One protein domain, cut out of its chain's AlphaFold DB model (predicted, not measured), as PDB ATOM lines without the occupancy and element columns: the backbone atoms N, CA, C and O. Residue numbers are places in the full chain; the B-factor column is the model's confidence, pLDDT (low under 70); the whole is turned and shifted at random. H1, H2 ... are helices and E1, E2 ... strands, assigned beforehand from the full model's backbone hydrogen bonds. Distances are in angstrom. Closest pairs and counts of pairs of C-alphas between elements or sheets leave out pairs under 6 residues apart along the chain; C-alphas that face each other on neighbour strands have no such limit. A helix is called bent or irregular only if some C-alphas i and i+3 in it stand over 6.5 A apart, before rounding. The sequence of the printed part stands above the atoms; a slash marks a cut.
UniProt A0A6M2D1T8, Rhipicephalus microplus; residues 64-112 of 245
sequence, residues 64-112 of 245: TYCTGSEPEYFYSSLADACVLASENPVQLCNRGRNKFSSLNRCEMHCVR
ATOM      1  N   THR A  64     -89.333 110.693 -76.910       65.81
ATOM      2  CA  THR A  64     -90.372 111.676 -77.240       65.81
ATOM      3  C   THR A  64     -91.710 111.177 -76.723       65.81
ATOM      4  O   THR A  64     -91.919 109.976 -76.609       65.81
ATOM      5  N   TYR A  65     -92.652 112.077 -76.479       73.19
ATOM      6  CA  TYR A  65     -94.037 111.682 -76.240       73.19
ATOM      7  C   TYR A  65     -94.697 111.229 -77.544       73.19
ATOM      8  O   TYR A  65     -94.454 111.816 -78.605       73.19
ATOM      9  N   CYS A  66     -95.509 110.180 -77.475       68.00
ATOM     10  CA  CYS A  66     -96.196 109.602 -78.625       68.00
ATOM     11  C   CYS A  66     -97.516 108.932 -78.223       68.00
ATOM     12  O   CYS A  66     -97.747 108.615 -77.060       68.00
ATOM     13  N   THR A  67     -98.370 108.699 -79.217       67.88
ATOM     14  CA  THR A  67     -99.631 107.960 -79.098       67.88
ATOM     15  C   THR A  67     -99.499 106.667 -79.908       67.88
ATOM     16  O   THR A  67     -99.726 106.689 -81.118       67.88
ATOM     17  N   GLY A  68     -99.057 105.561 -79.306       64.44
ATOM     18  CA  GLY A  68     -98.842 104.294 -80.024       64.44
ATOM     19  C   GLY A  68     -99.261 103.088 -79.190       64.44
ATOM     20  O   GLY A  68     -99.026 103.056 -78.004       64.44
ATOM     21  N   SER A  69     -99.903 102.072 -79.757       63.84
ATOM     22  CA  SER A  69    -100.480 100.979 -78.951       63.84
ATOM     23  C   SER A  69     -99.500  99.865 -78.559       63.84
ATOM     24  O   SER A  69     -99.849  99.025 -77.737       63.84
ATOM     25  N   GLU A  70     -98.302  99.825 -79.144       79.50
ATOM     26  CA  GLU A  70     -97.375  98.696 -78.998       79.50
ATOM     27  C   GLU A  70     -96.310  98.965 -77.915       79.50
ATOM     28  O   GLU A  70     -95.756 100.067 -77.865       79.50
ATOM     29  N   PRO A  71     -95.988  97.981 -77.056       81.12
ATOM     30  CA  PRO A  71     -94.919  98.109 -76.072       81.12
ATOM     31  C   PRO A  71     -93.545  98.173 -76.758       81.12
ATOM     32  O   PRO A  71     -93.147  97.257 -77.475       81.12
ATOM     33  N   GLU A  72     -92.790  99.241 -76.501       87.88
ATOM     34  CA  GLU A  72     -91.417  99.415 -76.989       87.88
ATOM     35  C   GLU A  72     -90.409  99.279 -75.840       87.88
ATOM     36  O   GLU A  72     -90.660  99.737 -74.725       87.88
ATOM     37  N   TYR A  73     -89.251  98.683 -76.120       89.00
ATOM     38  CA  TYR A  73     -88.151  98.520 -75.166       89.00
ATOM     39  C   TYR A  73     -86.934  99.333 -75.603       89.00
ATOM     40  O   TYR A  73     -86.678  99.482 -76.802       89.00
ATOM     41  N   PHE A  74     -86.153  99.818 -74.643       89.56
ATOM     42  CA  PHE A  74     -84.889 100.508 -74.893       89.56
ATOM     43  C   PHE A  74     -83.862 100.198 -73.808       89.56
ATOM     44  O   PHE A  74     -84.218  99.816 -72.695       89.56
ATOM     45  N   TYR A  75     -82.581 100.369 -74.114       88.62
ATOM     46  CA  TYR A  75     -81.505 100.192 -73.148       88.62
ATOM     47  C   TYR A  75     -81.237 101.488 -72.381       88.62
ATOM     48  O   TYR A  75     -80.940 102.531 -72.968       88.62
ATOM     49  N   SER A  76     -81.339 101.421 -71.058       83.81
ATOM     50  CA  SER A  76     -81.024 102.515 -70.148       83.81
ATOM     51  C   SER A  76     -79.620 102.324 -69.590       83.81
ATOM     52  O   SER A  76     -79.391 101.430 -68.780       83.81
ATOM     53  N   SER A  77     -78.685 103.199 -69.963       78.00
ATOM     54  CA  SER A  77     -77.322 103.188 -69.411       78.00
ATOM     55  C   SER A  77     -77.275 103.519 -67.916       78.00
ATOM     56  O   SER A  77     -76.349 103.101 -67.230       78.00
ATOM     57  N   LEU A  78     -78.279 104.236 -67.397       75.56
ATOM     58  CA  LEU A  78     -78.408 104.527 -65.966       75.56
ATOM     59  C   LEU A  78     -78.803 103.285 -65.160       75.56
ATOM     60  O   LEU A  78     -78.353 103.128 -64.030       75.56
ATOM     61  N   ALA A  79     -79.654 102.429 -65.732       79.12
ATOM     62  CA  ALA A  79     -80.074 101.178 -65.107       79.12
ATOM     63  C   ALA A  79     -79.180  99.986 -65.494       79.12
ATOM     64  O   ALA A  79     -79.345  98.912 -64.927       79.12
ATOM     65  N   ASP A  80     -78.290 100.172 -66.477       78.75
ATOM     66  CA  ASP A  80     -77.556  99.111 -67.181       78.75
ATOM     67  C   ASP A  80     -78.468  97.943 -67.599       78.75
ATOM     68  O   ASP A  80     -78.139  96.765 -67.465       78.75
ATOM     69  N   ALA A  81     -79.670  98.277 -68.070       85.62
ATOM     70  CA  ALA A  81     -80.722  97.306 -68.331       85.62
ATOM     71  C   ALA A  81     -81.654  97.765 -69.450       85.62
ATOM     72  O   ALA A  81     -81.811  98.959 -69.722       85.62
ATOM     73  N   CYS A  82     -82.308  96.795 -70.079       87.94
ATOM     74  CA  CYS A  82     -83.401  97.052 -70.998       87.94
ATOM     75  C   CYS A  82     -84.695  97.291 -70.230       87.94
ATOM     76  O   CYS A  82     -85.084  96.492 -69.382       87.94
ATOM     77  N   VAL A  83     -85.353  98.405 -70.526       86.69
ATOM     78  CA  VAL A  83     -86.550  98.867 -69.828       86.69
ATOM     79  C   VAL A  83     -87.691  99.073 -70.818       86.69
ATOM     80  O   VAL A  83     -87.473  99.391 -71.990       86.69
ATOM     81  N   LEU A  84     -88.918  98.868 -70.341       86.19
ATOM     82  CA  LEU A  84     -90.129  99.167 -71.097       86.19
ATOM     83  C   LEU A  84     -90.338 100.684 -71.138       86.19
ATOM     84  O   LEU A  84     -90.223 101.360 -70.116       86.19
ATOM     85  N   ALA A  85     -90.660 101.221 -72.312       78.56
ATOM     86  CA  ALA A  85     -90.709 102.661 -72.513       78.56
ATOM     87  C   ALA A  85     -91.879 103.361 -71.806       78.56
ATOM     88  O   ALA A  85     -91.784 104.544 -71.486       78.56
ATOM     89  N   SER A  86     -92.959 102.644 -71.492       71.19
ATOM     90  CA  SER A  86     -94.013 103.165 -70.625       71.19
ATOM     91  C   SER A  86     -94.923 102.064 -70.088       71.19
ATOM     92  O   SER A  86     -95.453 101.274 -70.863       71.19
ATOM     93  N   GLU A  87     -95.183 102.089 -68.780       58.38
ATOM     94  CA  GLU A  87     -96.344 101.437 -68.148       58.38
ATOM     95  C   GLU A  87     -97.529 102.413 -67.956       58.38
ATOM     96  O   GLU A  87     -98.614 102.014 -67.544       58.38
ATOM     97  N   ASN A  88     -97.337 103.705 -68.255       57.75
ATOM     98  CA  ASN A  88     -98.289 104.794 -68.013       57.75
ATOM     99  C   ASN A  88     -98.991 105.274 -69.307       57.75
ATOM    100  O   ASN A  88     -98.450 105.111 -70.404       57.75
ATOM    101  N   PRO A  89    -100.162 105.944 -69.209       55.69
ATOM    102  CA  PRO A  89    -100.931 106.425 -70.370       55.69
ATOM    103  C   PRO A  89    -100.216 107.509 -71.195       55.69
ATOM    104  O   PRO A  89    -100.652 107.838 -72.296       55.69
ATOM    105  N   VAL A  90     -99.119 108.067 -70.679       57.47
ATOM    106  CA  VAL A  90     -98.226 108.971 -71.408       57.47
ATOM    107  C   VAL A  90     -97.028 108.154 -71.884       57.47
ATOM    108  O   VAL A  90     -96.068 107.967 -71.141       57.47
ATOM    109  N   GLN A  91     -97.098 107.630 -73.108       62.06
ATOM    110  CA  GLN A  91     -96.011 106.839 -73.674       62.06
ATOM    111  C   GLN A  91     -94.821 107.708 -74.061       62.06
ATOM    112  O   GLN A  91     -94.938 108.659 -74.840       62.06
ATOM    113  N   LEU A  92     -93.658 107.334 -73.535       64.00
ATOM    114  CA  LEU A  92     -92.378 107.705 -74.113       64.00
ATOM    115  C   LEU A  92     -92.119 106.731 -75.268       64.00
ATOM    116  O   LEU A  92     -91.995 105.535 -75.045       64.00
ATOM    117  N   CYS A  93     -92.049 107.226 -76.498       69.19
ATOM    118  CA  CYS A  93     -91.504 106.472 -77.623       69.19
ATOM    119  C   CYS A  93     -90.040 106.817 -77.791       69.19
ATOM    120  O   CYS A  93     -89.644 107.981 -77.670       69.19
ATOM    121  N   ASN A  94     -89.254 105.820 -78.177       71.94
ATOM    122  CA  ASN A  94     -87.885 106.060 -78.587       71.94
ATOM    123  C   ASN A  94     -87.851 106.301 -80.106       71.94
ATOM    124  O   ASN A  94     -88.295 105.453 -80.877       71.94
ATOM    125  N   ARG A  95     -87.379 107.467 -80.566       76.75
ATOM    126  CA  ARG A  95     -87.266 107.770 -82.015       76.75
ATOM    127  C   ARG A  95     -85.912 107.401 -82.627       76.75
ATOM    128  O   ARG A  95     -85.790 107.424 -83.848       76.75
ATOM    129  N   GLY A  96     -84.915 107.096 -81.805       81.94
ATOM    130  CA  GLY A  96     -83.570 106.720 -82.241       81.94
ATOM    131  C   GLY A  96     -83.394 105.219 -82.422       81.94
ATOM    132  O   GLY A  96     -84.356 104.448 -82.433       81.94
ATOM    133  N   ARG A  97     -82.133 104.799 -82.565       83.75
ATOM    134  CA  ARG A  97     -81.765 103.391 -82.789       83.75
ATOM    135  C   ARG A  97     -81.875 102.525 -81.535       83.75
ATOM    136  O   ARG A  97     -81.890 101.303 -81.648       83.75
ATOM    137  N   ASN A  98     -82.010 103.142 -80.363       88.62
ATOM    138  CA  ASN A  98     -82.203 102.474 -79.079       88.62
ATOM    139  C   ASN A  98     -83.657 101.994 -78.896       88.62
ATOM    140  O   ASN A  98     -84.318 102.326 -77.915       88.62
ATOM    141  N   LYS A  99     -84.209 101.293 -79.889       89.31
ATOM    142  CA  LYS A  99     -85.623 100.914 -79.931       89.31
ATOM    143  C   LYS A  99     -85.783  99.465 -80.348       89.31
ATOM    144  O   LYS A  99     -85.354  99.067 -81.430       89.31
ATOM    145  N   PHE A 100     -86.471  98.695 -79.515       89.00
ATOM    146  CA  PHE A 100     -86.629  97.262 -79.698       89.00
ATOM    147  C   PHE A 100     -88.084  96.844 -79.520       89.00
ATOM    148  O   PHE A 100     -88.793  97.328 -78.642       89.00
ATOM    149  N   SER A 101     -88.515  95.899 -80.353       88.44
ATOM    150  CA  SER A 101     -89.866  95.328 -80.327       88.44
ATOM    151  C   SER A 101     -90.089  94.333 -79.182       88.44
ATOM    152  O   SER A 101     -91.202  93.863 -78.986       88.44
ATOM    153  N   SER A 102     -89.033  93.940 -78.467       87.56
ATOM    154  CA  SER A 102     -89.120  93.036 -77.320       87.56
ATOM    155  C   SER A 102     -87.940  93.227 -76.372       87.56
ATOM    156  O   SER A 102     -86.852  93.636 -76.796       87.56
ATOM    157  N   LEU A 103     -88.147  92.872 -75.100       86.31
ATOM    158  CA  LEU A 103     -87.109  92.886 -74.071       86.31
ATOM    159  C   LEU A 103     -85.900  92.047 -74.493       86.31
ATOM    160  O   LEU A 103     -84.781  92.546 -74.498       86.31
ATOM    161  N   ASN A 104     -86.140  90.812 -74.952       80.56
ATOM    162  CA  ASN A 104     -85.080  89.906 -75.397       80.56
ATOM    163  C   ASN A 104     -84.233  90.523 -76.520       80.56
ATOM    164  O   ASN A 104     -83.010  90.448 -76.502       80.56
ATOM    165  N   ARG A 105     -84.868  91.198 -77.488       82.38
ATOM    166  CA  ARG A 105     -84.137  91.848 -78.581       82.38
ATOM    167  C   ARG A 105     -83.283  93.008 -78.072       82.38
ATOM    168  O   ARG A 105     -82.148  93.145 -78.514       82.38
ATOM    169  N   CYS A 106     -83.793  93.798 -77.130       87.00
ATOM    170  CA  CYS A 106     -83.000  94.831 -76.472       87.00
ATOM    171  C   CYS A 106     -81.804  94.229 -75.719       87.00
ATOM    172  O   CYS A 106     -80.673  94.671 -75.903       87.00
ATOM    173  N   GLU A 107     -82.029  93.197 -74.902       84.69
ATOM    174  CA  GLU A 107     -80.976  92.590 -74.086       84.69
ATOM    175  C   GLU A 107     -79.876  91.971 -74.944       84.69
ATOM    176  O   GLU A 107     -78.696  92.193 -74.674       84.69
ATOM    177  N   MET A 108     -80.254  91.250 -76.003       71.88
ATOM    178  CA  MET A 108     -79.303  90.676 -76.954       71.88
ATOM    179  C   MET A 108     -78.443  91.744 -77.629       71.88
ATOM    180  O   MET A 108     -77.254  91.531 -77.817       71.88
ATOM    181  N   HIS A 109     -79.019  92.892 -77.991       77.81
ATOM    182  CA  HIS A 109     -78.276  93.931 -78.704       77.81
ATOM    183  C   HIS A 109     -77.479  94.862 -77.786       77.81
ATOM    184  O   HIS A 109     -76.429  95.338 -78.202       77.81
ATOM    185  N   CYS A 110     -77.954  95.144 -76.570       80.44
ATOM    186  CA  CYS A 110     -77.393  96.209 -75.734       80.44
ATOM    187  C   CYS A 110     -76.800  95.747 -74.402       80.44
ATOM    188  O   CYS A 110     -75.846  96.354 -73.919       80.44
ATOM    189  N   VAL A 111     -77.339  94.686 -73.799       77.19
ATOM    190  CA  VAL A 111     -76.854  94.180 -72.503       77.19
ATOM    191  C   VAL A 111     -75.754  93.145 -72.733       77.19
ATOM    192  O   VAL A 111     -74.683  93.222 -72.124       77.19
ATOM    193  N   ARG A 112     -76.009  92.222 -73.663       64.44
ATOM    194  CA  ARG A 112     -75.190  91.056 -73.993       64.44
ATOM    195  C   ARG A 112     -74.487  91.285 -75.330       64.44
ATOM    196  O   ARG A 112     -74.745  90.562 -76.269       64.44
TER     197      ARG A 112
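This is residues 64 to 112 of the 245 residues of a protein of Rhipicephalus microplus (UniProt A0A6M2D1T8). A short two-strand hairpin, E2 and E3, has one face covered by the single short helix H1, and together they make one end of a small elongated domain; a second pair of strands, E1 beside E4, makes the other end. Loops join the two ends, and between E1 and E4 on one side and the hairpin on the other there is little contact, E4 coming near E2 at a single pair of C-alphas. The printed part has 49 residues with four named strands and one named helix, in the order E1, E2, E3, E4, H1, and there are two sheets of two strands each, E1 - E4 and E2 - E3, both antiparallel. The class is mixed, helices and strands, though under half of the residues, 24 of 49, are in named elements. The whole is compact, with a radius of gyration of the C-alphas of 10.2 A, and the C-alphas span 30 by 20 by 18 A along their three main axes.

E2, residues 73 to 76, and E3, residues 81 to 84, form a hairpin, antiparallel, with 140 degrees between their N-to-C directions. The C-alphas of Tyr 73 and Leu 84 face each other at 4.6 A, and those of Tyr 75 and Cys 82 at 4.3 A. N 76 and O 81 are within hydrogen-bond range at 2.8 A, and so are N 83 and O 74 at 2.8 A. H1, residues 103 to 111, is near both strands. Its closest C-alphas to E2 are those of Leu 103 and Tyr 73, 5.8 A apart, with 8 pairs of C-alphas within 8 A. Its closest C-alphas to E3 are those of Cys 106 and Cys 82, 5.9 A apart, with 9 such pairs. In H1 every O i to N i+4 pair is within hydrogen-bond range. The helix is neither bent nor irregular, but only just: C-alphas 108 and 111 are 6.2 A apart. The second sheet pairs E1, residues 64 to 66, with E4, residues 91 to 94, antiparallel at 125 degrees. The C-alphas of Tyr 65 and Leu 92 face each other at 4.8 A, and N 64 and O 93 are within hydrogen-bond range at 2.8 A, as are N 93 and O 64 at 2.8 A. Between the two sheets, the closest C-alphas of E2 and E4 are those of Phe 74 and Asn 94, 7.3 A apart, the one pair within 8 A. E1 is apart from E2, E3 and H1, and E3 is apart from E4.

E2 runs from Tyr 73, with its C-alpha at (-88.151, 98.520, -75.166), to Ser 76 and is 9.6 A long from first to last C-alpha. E3, Ala 81 to Leu 84, is 10.0 A long. H1 runs 10.5 A from Leu 103 to Val 111, where its C-alpha is at (-76.854, 94.180, -72.503). E1, Thr 64 to Cys 66, is 6.3 A long and begins with C-alpha 64 at (-90.372, 111.676, -77.240). E4, Gln 91 to Asn 94, is 9.5 A long.

The two C-alphas farthest apart are those of Pro 89, in the link from E3 to E4, and Arg 112, 30.2 A. The printed part has no cut. The link from E2 to E3 is tight, those from E1 to E2, E3 to E4 and E4 to H1 are short, and there is no long link. The mean pLDDT of the printed part is 77.2, and the model's confidence is under 70 at residue 64, residues 66 to 69, residues 87 to 93 and residue 112.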